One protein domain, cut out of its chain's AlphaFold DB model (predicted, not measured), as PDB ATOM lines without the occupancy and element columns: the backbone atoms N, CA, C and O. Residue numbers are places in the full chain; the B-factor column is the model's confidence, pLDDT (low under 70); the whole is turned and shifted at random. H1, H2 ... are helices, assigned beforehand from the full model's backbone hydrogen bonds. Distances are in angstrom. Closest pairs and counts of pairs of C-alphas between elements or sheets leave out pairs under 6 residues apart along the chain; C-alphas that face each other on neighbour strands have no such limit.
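Overview. This is residues 2 to 100 of the 102 residues of an uncharacterized protein of Bacteroidetes bacterium MED-G13 (UniProt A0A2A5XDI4). Two long helices, H1 and H3, stand apart as opposite sides of an elongated frame, linked through short H2 at one end. At the other end H5 fits between them, with H4 packed on H3 and H5. The 99 printed residues hold five named helices, H1 to H5, and no named strand: all helix. The whole is only just loose, close to compact, with a radius of gyration of the C-alphas of 15.3 A and spans of 44 by 25 by 21 A.

Along the chain. H1, residues 2 to 26, begins at C-alpha (-4.353, 8.618, 93.256) and is 36.8 A long. H2 is residues 34 to 38, 6.5 A. H3 is residues 42 to 67, 37.1 A. H4 is residues 73 to 85, 18.0 A. H5, residues 88 to 99, 16.4 A, ends at C-alpha (3.686, 6.165, 89.343).

Arrangement. H1, with residues 2 to 13 alone, touches H5, opposite ways at a shallow tilt of 19 degrees; C-alphas 12 and 90 are closest, 4.4 A. H3, H4 and H5 form an up-and-down bundle, each running against the one before. O i to N i+4 pairs are within hydrogen-bond range throughout H2, H3 and H4, in 20 of 21 in H1 and 7 of 8 in H5.

Size, cuts and confidence. The printed part has no cut, no link is long, and no printed residue is under pLDDT 70.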
ATOM      1  N   LYS A   2      -3.984   9.346  94.494       91.12
ATOM      2  CA  LYS A   2      -4.353   8.618  93.256       91.12
ATOM      3  C   LYS A   2      -5.733   9.001  92.682       91.12
ATOM      4  O   LYS A   2      -5.842   9.257  91.492       91.12
ATOM      5  N   LYS A   3      -6.764   9.135  93.531       93.31
ATOM      6  CA  LYS A   3      -8.093   9.641  93.121       93.31
ATOM      7  C   LYS A   3      -8.051  11.082  92.580       93.31
ATOM      8  O   LYS A   3      -8.754  11.387  91.631       93.31
ATOM      9  N   ILE A   4      -7.204  11.940  93.153       95.94
ATOM     10  CA  ILE A   4      -7.031  13.331  92.703       95.94
ATOM     11  C   ILE A   4      -6.388  13.349  91.314       95.94
ATOM     12  O   ILE A   4      -6.912  13.998  90.420       95.94
ATOM     13  N   PHE A   5      -5.319  12.575  91.092       95.19
ATOM     14  CA  PHE A   5      -4.698  12.465  89.766       95.19
ATOM     15  C   PHE A   5      -5.653  11.897  88.719       95.19
ATOM     16  O   PHE A   5      -5.636  12.344  87.579       95.19
ATOM     17  N   PHE A   6      -6.531  10.972  89.109       95.56
ATOM     18  CA  PHE A   6      -7.579  10.471  88.226       95.56
ATOM     19  C   PHE A   6      -8.553  11.578  87.806       95.56
ATOM     20  O   PHE A   6      -8.799  11.746  86.618       95.56
ATOM     21  N   ILE A   7      -9.047  12.383  88.754       97.31
ATOM     22  CA  ILE A   7      -9.908  13.538  88.450       97.31
ATOM     23  C   ILE A   7      -9.170  14.543  87.554       97.31
ATOM     24  O   ILE A   7      -9.737  15.027  86.578       97.31
ATOM     25  N   LEU A   8      -7.889  14.807  87.829       96.81
ATOM     26  CA  LEU A   8      -7.060  15.678  86.994       96.81
ATOM     27  C   LEU A   8      -6.867  15.125  85.575       96.81
ATOM     28  O   LEU A   8      -6.808  15.916  84.644       96.81
ATOM     29  N   CYS A   9      -6.841  13.801  85.374       96.62
ATOM     30  CA  CYS A   9      -6.847  13.219  84.026       96.62
ATOM     31  C   CYS A   9      -8.142  13.563  83.277       96.62
ATOM     32  O   CYS A   9      -8.085  13.969  82.120       96.62
ATOM     33  N   PHE A  10      -9.305  13.456  83.931       97.06
ATOM     34  CA  PHE A  10     -10.574  13.850  83.309       97.06
ATOM     35  C   PHE A  10     -10.595  15.332  82.959       97.06
ATOM     36  O   PHE A  10     -10.916  15.681  81.827       97.06
ATOM     37  N   LEU A  11     -10.204  16.201  83.892       97.25
ATOM     38  CA  LEU A  11     -10.137  17.641  83.637       97.25
ATOM     39  C   LEU A  11      -9.145  17.972  82.515       97.25
ATOM     40  O   LEU A  11      -9.446  18.799  81.658       97.25
ATOM     41  N   GLY A  12      -8.007  17.276  82.481       95.62
ATOM     42  CA  GLY A  12      -6.971  17.431  81.467       95.62
ATOM     43  C   GLY A  12      -7.413  17.071  80.049       95.62
ATOM     44  O   GLY A  12      -6.775  17.529  79.108       95.62
ATOM     45  N   VAL A  13      -8.499  16.304  79.892       96.88
ATOM     46  CA  VAL A  13      -9.155  16.013  78.605       96.88
ATOM     47  C   VAL A  13     -10.327  16.960  78.369       96.88
ATOM     48  O   VAL A  13     -10.411  17.599  77.327       96.88
ATOM     49  N   ILE A  14     -11.239  17.064  79.335       97.69
ATOM     50  CA  ILE A  14     -12.507  17.775  79.155       97.69
ATOM     51  C   ILE A  14     -12.267  19.252  78.840       97.69
ATOM     52  O   ILE A  14     -12.886  19.770  77.915       97.69
ATOM     53  N   LEU A  15     -11.360  19.922  79.560       96.50
ATOM     54  CA  LEU A  15     -11.146  21.360  79.390       96.50
ATOM     55  C   LEU A  15     -10.536  21.705  78.016       96.50
ATOM     56  O   LEU A  15     -11.130  22.531  77.320       96.50
ATOM     57  N   PRO A  16      -9.435  21.070  77.552       94.88
ATOM     58  CA  PRO A  16      -8.898  21.366  76.223       94.88
ATOM     59  C   PRO A  16      -9.871  21.030  75.094       94.88
ATOM     60  O   PRO A  16     -10.068  21.847  74.197       94.88
ATOM     61  N   TYR A  17     -10.528  19.863  75.145       96.31
ATOM     62  CA  TYR A  17     -11.460  19.476  74.084       96.31
ATOM     63  C   TYR A  17     -12.721  20.336  74.066       96.31
ATOM     64  O   TYR A  17     -13.242  20.599  72.986       96.31
ATOM     65  N   TYR A  18     -13.196  20.822  75.216       97.06
ATOM     66  CA  TYR A  18     -14.302  21.777  75.259       97.06
ATOM     67  C   TYR A  18     -13.976  23.048  74.460       97.06
ATOM     68  O   TYR A  18     -14.751  23.444  73.588       97.06
ATOM     69  N   HIS A  19     -12.804  23.650  74.696       95.06
ATOM     70  CA  HIS A  19     -12.369  24.835  73.953       95.06
ATOM     71  C   HIS A  19     -12.085  24.531  72.477       95.06
ATOM     72  O   HIS A  19     -12.488  25.311  71.618       95.06
ATOM     73  N   LEU A  20     -11.479  23.380  72.167       94.50
ATOM     74  CA  LEU A  20     -11.219  22.960  70.788       94.50
ATOM     75  C   LEU A  20     -12.514  22.779  69.986       94.50
ATOM     76  O   LEU A  20     -12.606  23.222  68.846       94.50
ATOM     77  N   ILE A  21     -13.531  22.148  70.579       95.94
ATOM     78  CA  ILE A  21     -14.829  21.935  69.931       95.94
ATOM     79  C   ILE A  21     -15.540  23.267  69.684       95.94
ATOM     80  O   ILE A  21     -16.127  23.445  68.620       95.94
ATOM     81  N   ASN A  22     -15.503  24.203  70.637       95.75
ATOM     82  CA  ASN A  22     -16.108  25.522  70.445       95.75
ATOM     83  C   ASN A  22     -15.389  26.311  69.349       95.75
ATOM     84  O   ASN A  22     -16.052  26.821  68.451       95.75
ATOM     85  N   PHE A  23     -14.052  26.293  69.341       94.50
ATOM     86  CA  PHE A  23     -13.264  26.862  68.252       94.50
ATOM     87  C   PHE A  23     -13.660  26.253  66.897       94.50
ATOM     88  O   PHE A  23     -13.936  26.983  65.951       94.50
ATOM     89  N   LEU A  24     -13.764  24.925  66.795       95.62
ATOM     90  CA  LEU A  24     -14.178  24.265  65.556       95.62
ATOM     91  C   LEU A  24     -15.590  24.678  65.126       95.62
ATOM     92  O   LEU A  24     -15.804  24.943  63.949       95.62
ATOM     93  N   LYS A  25     -16.550  24.776  66.052       95.62
ATOM     94  CA  LYS A  25     -17.910  25.245  65.735       95.62
ATOM     95  C   LYS A  25     -17.911  26.666  65.174       95.62
ATOM     96  O   LYS A  25     -18.630  26.930  64.217       95.62
ATOM     97  N   GLU A  26     -17.106  27.553  65.749       94.38
ATOM     98  CA  GLU A  26     -16.970  28.946  65.304       94.38
ATOM     99  C   GLU A  26     -16.230  29.064  63.960       94.38
ATOM    100  O   GLU A  26     -16.486  29.993  63.198       94.38
ATOM    101  N   ASN A  27     -15.370  28.096  63.625       93.44
ATOM    102  CA  ASN A  27     -14.533  28.094  62.420       93.44
ATOM    103  C   ASN A  27     -14.998  27.084  61.350       93.44
ATOM    104  O   ASN A  27     -14.183  26.584  60.580       93.44
ATOM    105  N   ASN A  28     -16.295  26.755  61.279       93.31
ATOM    106  CA  ASN A  28     -16.855  25.816  60.288       93.31
ATOM    107  C   ASN A  28     -16.151  24.443  60.250       93.31
ATOM    108  O   ASN A  28     -15.923  23.873  59.185       93.31
ATOM    109  N   TRP A  29     -15.789  23.913  61.419       92.62
ATOM    110  CA  TRP A  29     -15.021  22.676  61.607       92.62
ATOM    111  C   TRP A  29     -13.632  22.681  60.955       92.62
ATOM    112  O   TRP A  29     -13.051  21.626  60.702       92.62
ATOM    113  N   SER A  30     -13.075  23.871  60.730       93.62
ATOM    114  CA  SER A  30     -11.733  24.070  60.198       93.62
ATOM    115  C   SER A  30     -10.744  24.451  61.300       93.62
ATOM    116  O   SER A  30     -11.074  25.188  62.224       93.62
ATOM    117  N   MET A  31      -9.497  23.988  61.168       92.25
ATOM    118  CA  MET A  31      -8.371  24.430  62.010       92.25
ATOM    119  C   MET A  31      -7.699  25.714  61.502       92.25
ATOM    120  O   MET A  31      -6.702  26.168  62.063       92.25
ATOM    121  N   THR A  32      -8.216  26.305  60.423       92.81
ATOM    122  CA  THR A  32      -7.705  27.565  59.867       92.81
ATOM    123  C   THR A  32      -7.746  28.674  60.913       92.81
ATOM    124  O   THR A  32      -8.778  28.879  61.543       92.81
ATOM    125  N   GLY A  33      -6.636  29.393  61.094       90.50
ATOM    126  CA  GLY A  33      -6.532  30.490  62.062       90.50
ATOM    127  C   GLY A  33      -6.284  30.064  63.514       90.50
ATOM    128  O   GLY A  33      -6.095  30.930  64.362       90.50
ATOM    129  N   PHE A  34      -6.222  28.761  63.827       92.44
ATOM    130  CA  PHE A  34      -5.967  28.297  65.198       92.44
ATOM    131  C   PHE A  34      -4.613  28.788  65.730       92.44
ATOM    132  O   PHE A  34      -4.528  29.334  66.828       92.44
ATOM    133  N   LEU A  35      -3.549  28.641  64.931       91.62
ATOM    134  CA  LEU A  35      -2.212  29.111  65.306       91.62
ATOM    135  C   LEU A  35      -2.148  30.639  65.396       91.62
ATOM    136  O   LEU A  35      -1.529  31.159  66.317       91.62
ATOM    137  N   ASP A  36      -2.831  31.355  64.504       92.94
ATOM    138  CA  ASP A  36      -2.864  32.820  64.537       92.94
ATOM    139  C   ASP A  36      -3.521  33.330  65.829       92.94
ATOM    140  O   ASP A  36      -3.052  34.292  66.436       92.94
ATOM    141  N   GLN A  37      -4.562  32.639  66.311       93.12
ATOM    142  CA  GLN A  37      -5.216  32.952  67.583       93.12
ATOM    143  C   GLN A  37      -4.344  32.638  68.805       93.12
ATOM    144  O   GLN A  37      -4.374  33.387  69.781       93.12
ATOM    145  N   LEU A  38      -3.521  31.585  68.757       92.75
ATOM    146  CA  LEU A  38      -2.563  31.287  69.832       92.75
ATOM    147  C   LEU A  38      -1.513  32.388  70.028       92.75
ATOM    148  O   LEU A  38      -0.945  32.493  71.118       92.75
ATOM    149  N   TYR A  39      -1.273  33.198  68.995       93.88
ATOM    150  CA  TYR A  39      -0.306  34.291  69.014       93.88
ATOM    151  C   TYR A  39      -0.937  35.672  68.779       93.88
ATOM    152  O   TYR A  39      -0.235  36.635  68.471       93.88
ATOM    153  N   SER A  40      -2.255  35.807  68.969       95.19
ATOM    154  CA  SER A  40      -2.981  37.040  68.639       95.19
ATOM    155  C   SER A  40      -2.638  38.227  69.542       95.19
ATOM    156  O   SER A  40      -2.876  39.375  69.178       95.19
ATOM    157  N   ASN A  41      -2.138  37.975  70.754       96.56
ATOM    158  CA  ASN A  41      -1.674  39.009  71.674       96.56
ATOM    159  C   ASN A  41      -0.582  38.472  72.608       96.56
ATOM    160  O   ASN A  41      -0.406  37.265  72.762       96.56
ATOM    161  N   HIS A  42       0.140  39.378  73.273       96.81
ATOM    162  CA  HIS A  42       1.246  39.004  74.156       96.81
ATOM    163  C   HIS A  42       0.832  38.133  75.350       96.81
ATOM    164  O   HIS A  42       1.630  37.305  75.781       96.81
ATOM    165  N   ALA A  43      -0.387  38.284  75.875       96.75
ATOM    166  CA  ALA A  43      -0.845  37.507  77.025       96.75
ATOM    167  C   ALA A  43      -1.072  36.031  76.659       96.75
ATOM    168  O   ALA A  43      -0.555  35.145  77.334       96.75
ATOM    169  N   ILE A  44      -1.781  35.759  75.559       95.25
ATOM    170  CA  ILE A  44      -2.009  34.393  75.069       95.25
ATOM    171  C   ILE A  44      -0.683  33.785  74.609       95.25
ATOM    172  O   ILE A  44      -0.366  32.670  75.007       95.25
ATOM    173  N   SER A  45       0.145  34.542  73.880       96.62
ATOM    174  CA  SER A  45       1.486  34.097  73.482       96.62
ATOM    175  C   SER A  45       2.346  33.688  74.681       96.62
ATOM    176  O   SER A  45       3.024  32.665  74.620       96.62
ATOM    177  N   MET A  46       2.315  34.448  75.783       97.38
ATOM    178  CA  MET A  46       3.052  34.114  77.007       97.38
ATOM    179  C   MET A  46       2.584  32.779  77.601       97.38
ATOM    180  O   MET A  46       3.424  31.931  77.900       97.38
ATOM    181  N   ILE A  47       1.268  32.552  77.684       96.38
ATOM    182  CA  ILE A  47       0.688  31.287  78.165       96.38
ATOM    183  C   ILE A  47       1.055  30.125  77.231       96.38
ATOM    184  O   ILE A  47       1.475  29.065  77.693       96.38
ATOM    185  N   THR A  48       0.945  30.318  75.914       95.88
ATOM    186  CA  THR A  48       1.315  29.315  74.906       95.88
ATOM    187  C   THR A  48       2.783  28.913  75.052       95.88
ATOM    188  O   THR A  48       3.103  27.723  75.049       95.88
ATOM    189  N   MET A  49       3.684  29.884  75.225       97.00
ATOM    190  CA  MET A  49       5.113  29.620  75.403       97.00
ATOM    191  C   MET A  49       5.415  28.928  76.735       97.00
ATOM    192  O   MET A  49       6.195  27.977  76.743       97.00
ATOM    193  N   ASP A  50       4.770  29.331  77.832       97.25
ATOM    194  CA  ASP A  50       4.917  28.682  79.143       97.25
ATOM    195  C   ASP A  50       4.520  27.196  79.084       97.25
ATOM    196  O   ASP A  50       5.297  26.309  79.452       97.25
ATOM    197  N   ILE A  51       3.360  26.897  78.488       95.75
ATOM    198  CA  ILE A  51       2.891  25.519  78.285       95.75
ATOM    199  C   ILE A  51       3.829  24.746  77.350       95.75
ATOM    200  O   ILE A  51       4.099  23.569  77.591       95.75
ATOM    201  N   THR A  52       4.352  25.387  76.301       96.25
ATOM    202  CA  THR A  52       5.287  24.759  75.353       96.25
ATOM    203  C   THR A  52       6.577  24.338  76.048       96.25
ATOM    204  O   THR A  52       7.044  23.210  75.856       96.25
ATOM    205  N   VAL A  53       7.140  25.204  76.894       98.12
ATOM    206  CA  VAL A  53       8.327  24.886  77.696       98.12
ATOM    207  C   VAL A  53       8.013  23.759  78.679       98.12
ATOM    208  O   VAL A  53       8.740  22.767  78.694       98.12
ATOM    209  N   ALA A  54       6.902  23.831  79.418       98.06
ATOM    210  CA  ALA A  54       6.498  22.778  80.354       98.06
ATOM    211  C   ALA A  54       6.314  21.406  79.672       98.06
ATOM    212  O   ALA A  54       6.828  20.392  80.154       98.06
ATOM    213  N   ALA A  55       5.642  21.370  78.516       97.56
ATOM    214  CA  ALA A  55       5.451  20.161  77.718       97.56
ATOM    215  C   ALA A  55       6.786  19.593  77.213       97.56
ATOM    216  O   ALA A  55       7.013  18.382  77.282       97.56
ATOM    217  N   SER A  56       7.691  20.464  76.759       97.94
ATOM    218  CA  SER A  56       9.020  20.088  76.267       97.94
ATOM    219  C   SER A  56       9.901  19.535  77.389       97.94
ATOM    220  O   SER A  56      10.518  18.480  77.236       97.94
ATOM    221  N   SER A  57       9.913  20.189  78.554       98.19
ATOM    222  CA  SER A  57      10.614  19.700  79.744       98.19
ATOM    223  C   SER A  57      10.087  18.335  80.184       98.19
ATOM    224  O   SER A  57      10.872  17.443  80.510       98.19
ATOM    225  N   PHE A  58       8.768  18.135  80.144       98.00
ATOM    226  CA  PHE A  58       8.165  16.848  80.475       98.00
ATOM    227  C   PHE A  58       8.499  15.755  79.454       98.00
ATOM    228  O   PHE A  58       8.776  14.623  79.847       98.00
ATOM    229  N   LEU A  59       8.559  16.083  78.160       97.69
ATOM    230  CA  LEU A  59       9.012  15.156  77.123       97.69
ATOM    231  C   LEU A  59      10.459  14.700  77.372       97.69
ATOM    232  O   LEU A  59      10.732  13.498  77.367       97.69
ATOM    233  N   VAL A  60      11.373  15.634  77.657       97.88
ATOM    234  CA  VAL A  60      12.770  15.319  78.009       97.88
ATOM    235  C   VAL A  60      12.832  14.440  79.260       97.88
ATOM    236  O   VAL A  60      13.564  13.449  79.289       97.88
ATOM    237  N   PHE A  61      12.021  14.743  80.275       97.00
ATOM    238  CA  PHE A  61      11.921  13.928  81.483       97.00
ATOM    239  C   PHE A  61      11.425  12.499  81.196       97.00
ATOM    240  O   PHE A  61      11.997  11.539  81.718       97.00
ATOM    241  N   LEU A  62      10.413  12.324  80.340       96.25
ATOM    242  CA  LEU A  62       9.935  11.001  79.925       96.25
ATOM    243  C   LEU A  62      11.029  10.203  79.207       96.25
ATOM    244  O   LEU A  62      11.202   9.017  79.499       96.25
ATOM    245  N   ILE A  63      11.785  10.847  78.311       96.38
ATOM    246  CA  ILE A  63      12.922  10.228  77.615       96.38
ATOM    247  C   ILE A  63      13.983   9.791  78.633       96.38
ATOM    248  O   ILE A  63      14.425   8.645  78.605       96.38
ATOM    249  N   TYR A  64      14.335  10.654  79.589       96.56
ATOM    250  CA  TYR A  64      15.280  10.320  80.657       96.56
ATOM    251  C   TYR A  64      14.809   9.127  81.509       96.56
ATOM    252  O   TYR A  64      15.586   8.212  81.790       96.56
ATOM    253  N   GLN A  65      13.534   9.090  81.907       94.50
ATOM    254  CA  GLN A  65      12.973   7.979  82.684       94.50
ATOM    255  C   GLN A  65      12.982   6.662  81.895       94.50
ATOM    256  O   GLN A  65      13.241   5.602  82.474       94.50
ATOM    257  N   PHE A  66      12.723   6.719  80.587       93.88
ATOM    258  CA  PHE A  66      12.780   5.559  79.701       93.88
ATOM    259  C   PHE A  66      14.213   5.034  79.542       93.88
ATOM    260  O   PHE A  66      14.447   3.842  79.749       93.88
ATOM    261  N   SER A  67      15.183   5.916  79.291       93.38
ATOM    262  CA  SER A  67      16.604   5.555  79.169       93.38
ATOM    263  C   SER A  67      17.161   4.900  80.436       93.38
ATOM    264  O   SER A  67      17.937   3.953  80.357       93.38
ATOM    265  N   ASN A  68      16.706   5.332  81.616       93.75
ATOM    266  CA  ASN A  68      17.093   4.734  82.899       93.75
ATOM    267  C   ASN A  68      16.307   3.461  83.264       93.75
ATOM    268  O   ASN A  68      16.393   3.001  84.401       93.75
ATOM    269  N   LYS A  69      15.501   2.909  82.344       88.50
ATOM    270  CA  LYS A  69      14.643   1.729  82.564       88.50
ATOM    271  C   LYS A  69      13.682   1.862  83.758       88.50
ATOM    272  O   LYS A  69      13.196   0.859  84.274       88.50
ATOM    273  N   LYS A  70      13.364   3.094  84.180       88.00
ATOM    274  CA  LYS A  70      12.417   3.374  85.277       88.00
ATOM    275  C   LYS A  70      10.960   3.225  84.839       88.00
ATOM    276  O   LYS A  70      10.078   3.051  85.672       88.00
ATOM    277  N   ILE A  71      10.706   3.286  83.532       89.69
ATOM    278  CA  ILE A  71       9.392   3.065  82.926       89.69
ATOM    279  C   ILE A  71       9.499   2.049  81.785       89.69
ATOM    280  O   ILE A  71      10.491   2.006  81.063       89.69
ATOM    281  N   SER A  72       8.464   1.227  81.612       90.56
ATOM    282  CA  SER A  72       8.389   0.274  80.499       90.56
ATOM    283  C   SER A  72       8.056   0.972  79.178       90.56
ATOM    284  O   SER A  72       7.409   2.022  79.174       90.56
ATOM    285  N   ALA A  73       8.411   0.347  78.049       91.19
ATOM    286  CA  ALA A  73       8.096   0.859  76.710       91.19
ATOM    287  C   ALA A  73       6.595   1.144  76.527       91.19
ATOM    288  O   ALA A  73       6.223   2.208  76.048       91.19
ATOM    289  N   LYS A  74       5.724   0.253  77.024       91.88
ATOM    290  CA  LYS A  74       4.264   0.445  76.987       91.88
ATOM    291  C   LYS A  74       3.820   1.716  77.721       91.88
ATOM    292  O   LYS A  74       2.947   2.430  77.239       91.88
ATOM    293  N   CYS A  75       4.410   2.002  78.885       92.38
ATOM    294  CA  CYS A  75       4.087   3.212  79.643       92.38
ATOM    295  C   CYS A  75       4.621   4.465  78.942       92.38
ATOM    296  O   CYS A  75       3.891   5.441  78.825       92.38
ATOM    297  N   PHE A  76       5.853   4.423  78.431       93.31
ATOM    298  CA  PHE A  76       6.448   5.531  77.686       93.31
ATOM    299  C   PHE A  76       5.603   5.925  76.466       93.31
ATOM    300  O   PHE A  76       5.212   7.085  76.340       93.31
ATOM    301  N   THR A  77       5.231   4.952  75.626       94.06
ATOM    302  CA  THR A  77       4.368   5.185  74.460       94.06
ATOM    303  C   THR A  77       3.021   5.782  74.866       94.06
ATOM    304  O   THR A  77       2.553   6.718  74.227       94.06
ATOM    305  N   LYS A  78       2.420   5.304  75.963       95.81
ATOM    306  CA  LYS A  78       1.160   5.849  76.485       95.81
ATOM    307  C   LYS A  78       1.270   7.338  76.839       95.81
ATOM    308  O   LYS A  78       0.389   8.111  76.471       95.81
ATOM    309  N   TYR A  79       2.336   7.747  77.530       96.00
ATOM    310  CA  TYR A  79       2.522   9.148  77.919       96.00
ATOM    311  C   TYR A  79       2.821  10.047  76.716       96.00
ATOM    312  O   TYR A  79       2.273  11.145  76.632       96.00
ATOM    313  N   ILE A  80       3.617   9.568  75.751       96.06
ATOM    314  CA  ILE A  80       3.868  10.294  74.499       96.06
ATOM    315  C   ILE A  80       2.577  10.491  73.708       96.06
ATOM    316  O   ILE A  80       2.259  11.622  73.351       96.06
ATOM    317  N   ILE A  81       1.794   9.432  73.488       96.44
ATOM    318  CA  ILE A  81       0.519   9.544  72.766       96.44
ATOM    319  C   ILE A  81      -0.390  10.550  73.473       96.44
ATOM    320  O   ILE A  81      -0.936  11.443  72.835       96.44
ATOM    321  N   SER A  82      -0.494  10.469  74.798       96.44
ATOM    322  CA  SER A  82      -1.278  11.428  75.574       96.44
ATOM    323  C   SER A  82      -0.787  12.875  75.432       96.44
ATOM    324  O   SER A  82      -1.614  13.785  75.465       96.44
ATOM    325  N   LEU A  83       0.525  13.097  75.310       96.75
ATOM    326  CA  LEU A  83       1.114  14.432  75.195       96.75
ATOM    327  C   LEU A  83       0.780  15.087  73.850       96.75
ATOM    328  O   LEU A  83       0.527  16.282  73.823       96.75
ATOM    329  N   PHE A  84       0.751  14.313  72.762       94.25
ATOM    330  CA  PHE A  84       0.481  14.836  71.418       94.25
ATOM    331  C   PHE A  84      -1.003  14.831  71.034       94.25
ATOM    332  O   PHE A  84      -1.432  15.703  70.288       94.25
ATOM    333  N   VAL A  85      -1.789  13.867  71.523       94.00
ATOM    334  CA  VAL A  85      -3.223  13.772  71.195       94.00
ATOM    335  C   VAL A  85      -4.052  14.762  72.006       94.00
ATOM    336  O   VAL A  85      -4.996  15.340  71.476       94.00
ATOM    337  N   VAL A  86      -3.712  14.946  73.285       94.12
ATOM    338  CA  VAL A  86      -4.468  15.815  74.199       94.12
ATOM    339  C   VAL A  86      -3.640  17.017  74.626       94.12
ATOM    340  O   VAL A  86      -4.104  18.148  74.539       94.12
ATOM    341  N   GLY A  87      -2.420  16.776  75.103       94.44
ATOM    342  CA  GLY A  87      -1.547  17.825  75.612       94.44
ATOM    343  C   GLY A  87      -0.913  17.481  76.953       94.44
ATOM    344  O   GLY A  87      -1.150  16.430  77.563       94.44
ATOM    345  N   PHE A  88      -0.109  18.422  77.443       95.62
ATOM    346  CA  PHE A  88       0.548  18.329  78.747       95.62
ATOM    347  C   PHE A  88      -0.455  18.188  79.905       95.62
ATOM    348  O   PHE A  88      -0.181  17.476  80.874       95.62
ATOM    349  N   SER A  89      -1.646  18.777  79.752       95.62
ATOM    350  CA  SER A  89      -2.753  18.740  80.715       95.62
ATOM    351  C   SER A  89      -3.196  17.328  81.111       95.62
ATOM    352  O   SER A  89      -3.570  17.132  82.260       95.62
ATOM    353  N   LEU A  90      -3.155  16.345  80.201       97.12
ATOM    354  CA  LEU A  90      -3.448  14.939  80.512       97.12
ATOM    355  C   LEU A  90      -2.174  14.145  80.811       97.12
ATOM    356  O   LEU A  90      -2.157  13.328  81.734       97.12
ATOM    357  N   SER A  91      -1.114  14.364  80.028       96.88
ATOM    358  CA  SER A  91       0.062  13.492  80.056       96.88
ATOM    359  C   SER A  91       0.763  13.493  81.421       96.88
ATOM    360  O   SER A  91       1.124  12.430  81.935       96.88
ATOM    361  N   LEU A  92       0.864  14.661  82.072       96.75
ATOM    362  CA  LEU A  92       1.444  14.764  83.413       96.75
ATOM    363  C   LEU A  92       0.573  14.079  84.487       96.75
ATOM    364  O   LEU A  92       1.099  13.211  85.193       96.75
ATOM    365  N   PRO A  93      -0.734  14.388  84.643       96.69
ATOM    366  CA  PRO A  93      -1.590  13.671  85.589       96.69
ATOM    367  C   PRO A  93      -1.614  12.158  85.377       96.69
ATOM    368  O   PRO A  93      -1.601  11.417  86.359       96.69
ATOM    369  N   LEU A  94      -1.595  11.698  84.123       96.44
ATOM    370  CA  LEU A  94      -1.560  10.275  83.789       96.44
ATOM    371  C   LEU A  94      -0.265   9.622  84.290       96.44
ATOM    372  O   LEU A  94      -0.310   8.587  84.958       96.44
ATOM    373  N   TYR A  95       0.881  10.263  84.048       96.12
ATOM    374  CA  TYR A  95       2.164   9.815  84.587       96.12
ATOM    375  C   TYR A  95       2.164   9.777  86.119       96.12
ATOM    376  O   TYR A  95       2.617   8.795  86.714       96.12
ATOM    377  N   LEU A  96       1.638  10.812  86.779       95.50
ATOM    378  CA  LEU A  96       1.560  10.858  88.240       95.50
ATOM    379  C   LEU A  96       0.627   9.774  88.790       95.50
ATOM    380  O   LEU A  96       0.960   9.128  89.779       95.50
ATOM    381  N   TYR A  97      -0.511   9.525  88.142       95.44
ATOM    382  CA  TYR A  97      -1.460   8.482  88.528       95.44
ATOM    383  C   TYR A  97      -0.831   7.082  88.502       95.44
ATOM    384  O   TYR A  97      -1.017   6.299  89.441       95.44
ATOM    385  N   ASP A  98      -0.071   6.778  87.450       93.06
ATOM    386  CA  ASP A  98       0.543   5.466  87.234       93.06
ATOM    387  C   ASP A  98       1.772   5.198  88.104       93.06
ATOM    388  O   ASP A  98       2.108   4.032  88.344       93.06
ATOM    389  N   ASN A  99       2.468   6.254  88.533       90.94
ATOM    390  CA  ASN A  99       3.686   6.165  89.343       90.94
ATOM    391  C   ASN A  99       3.459   6.524  90.817       90.94
ATOM    392  O   ASN A  99       4.385   6.458  91.621       90.94
ATOM    393  N   TYR A 100       2.234   6.875  91.209       90.19
ATOM    394  CA  TYR A 100       1.933   7.162  92.604       90.19
ATOM    395  C   TYR A 100       2.043   5.895  93.470       90.19
ATOM    396  O   TYR A 100       1.230   4.979  93.330       90.19
TER     397      TYR A 100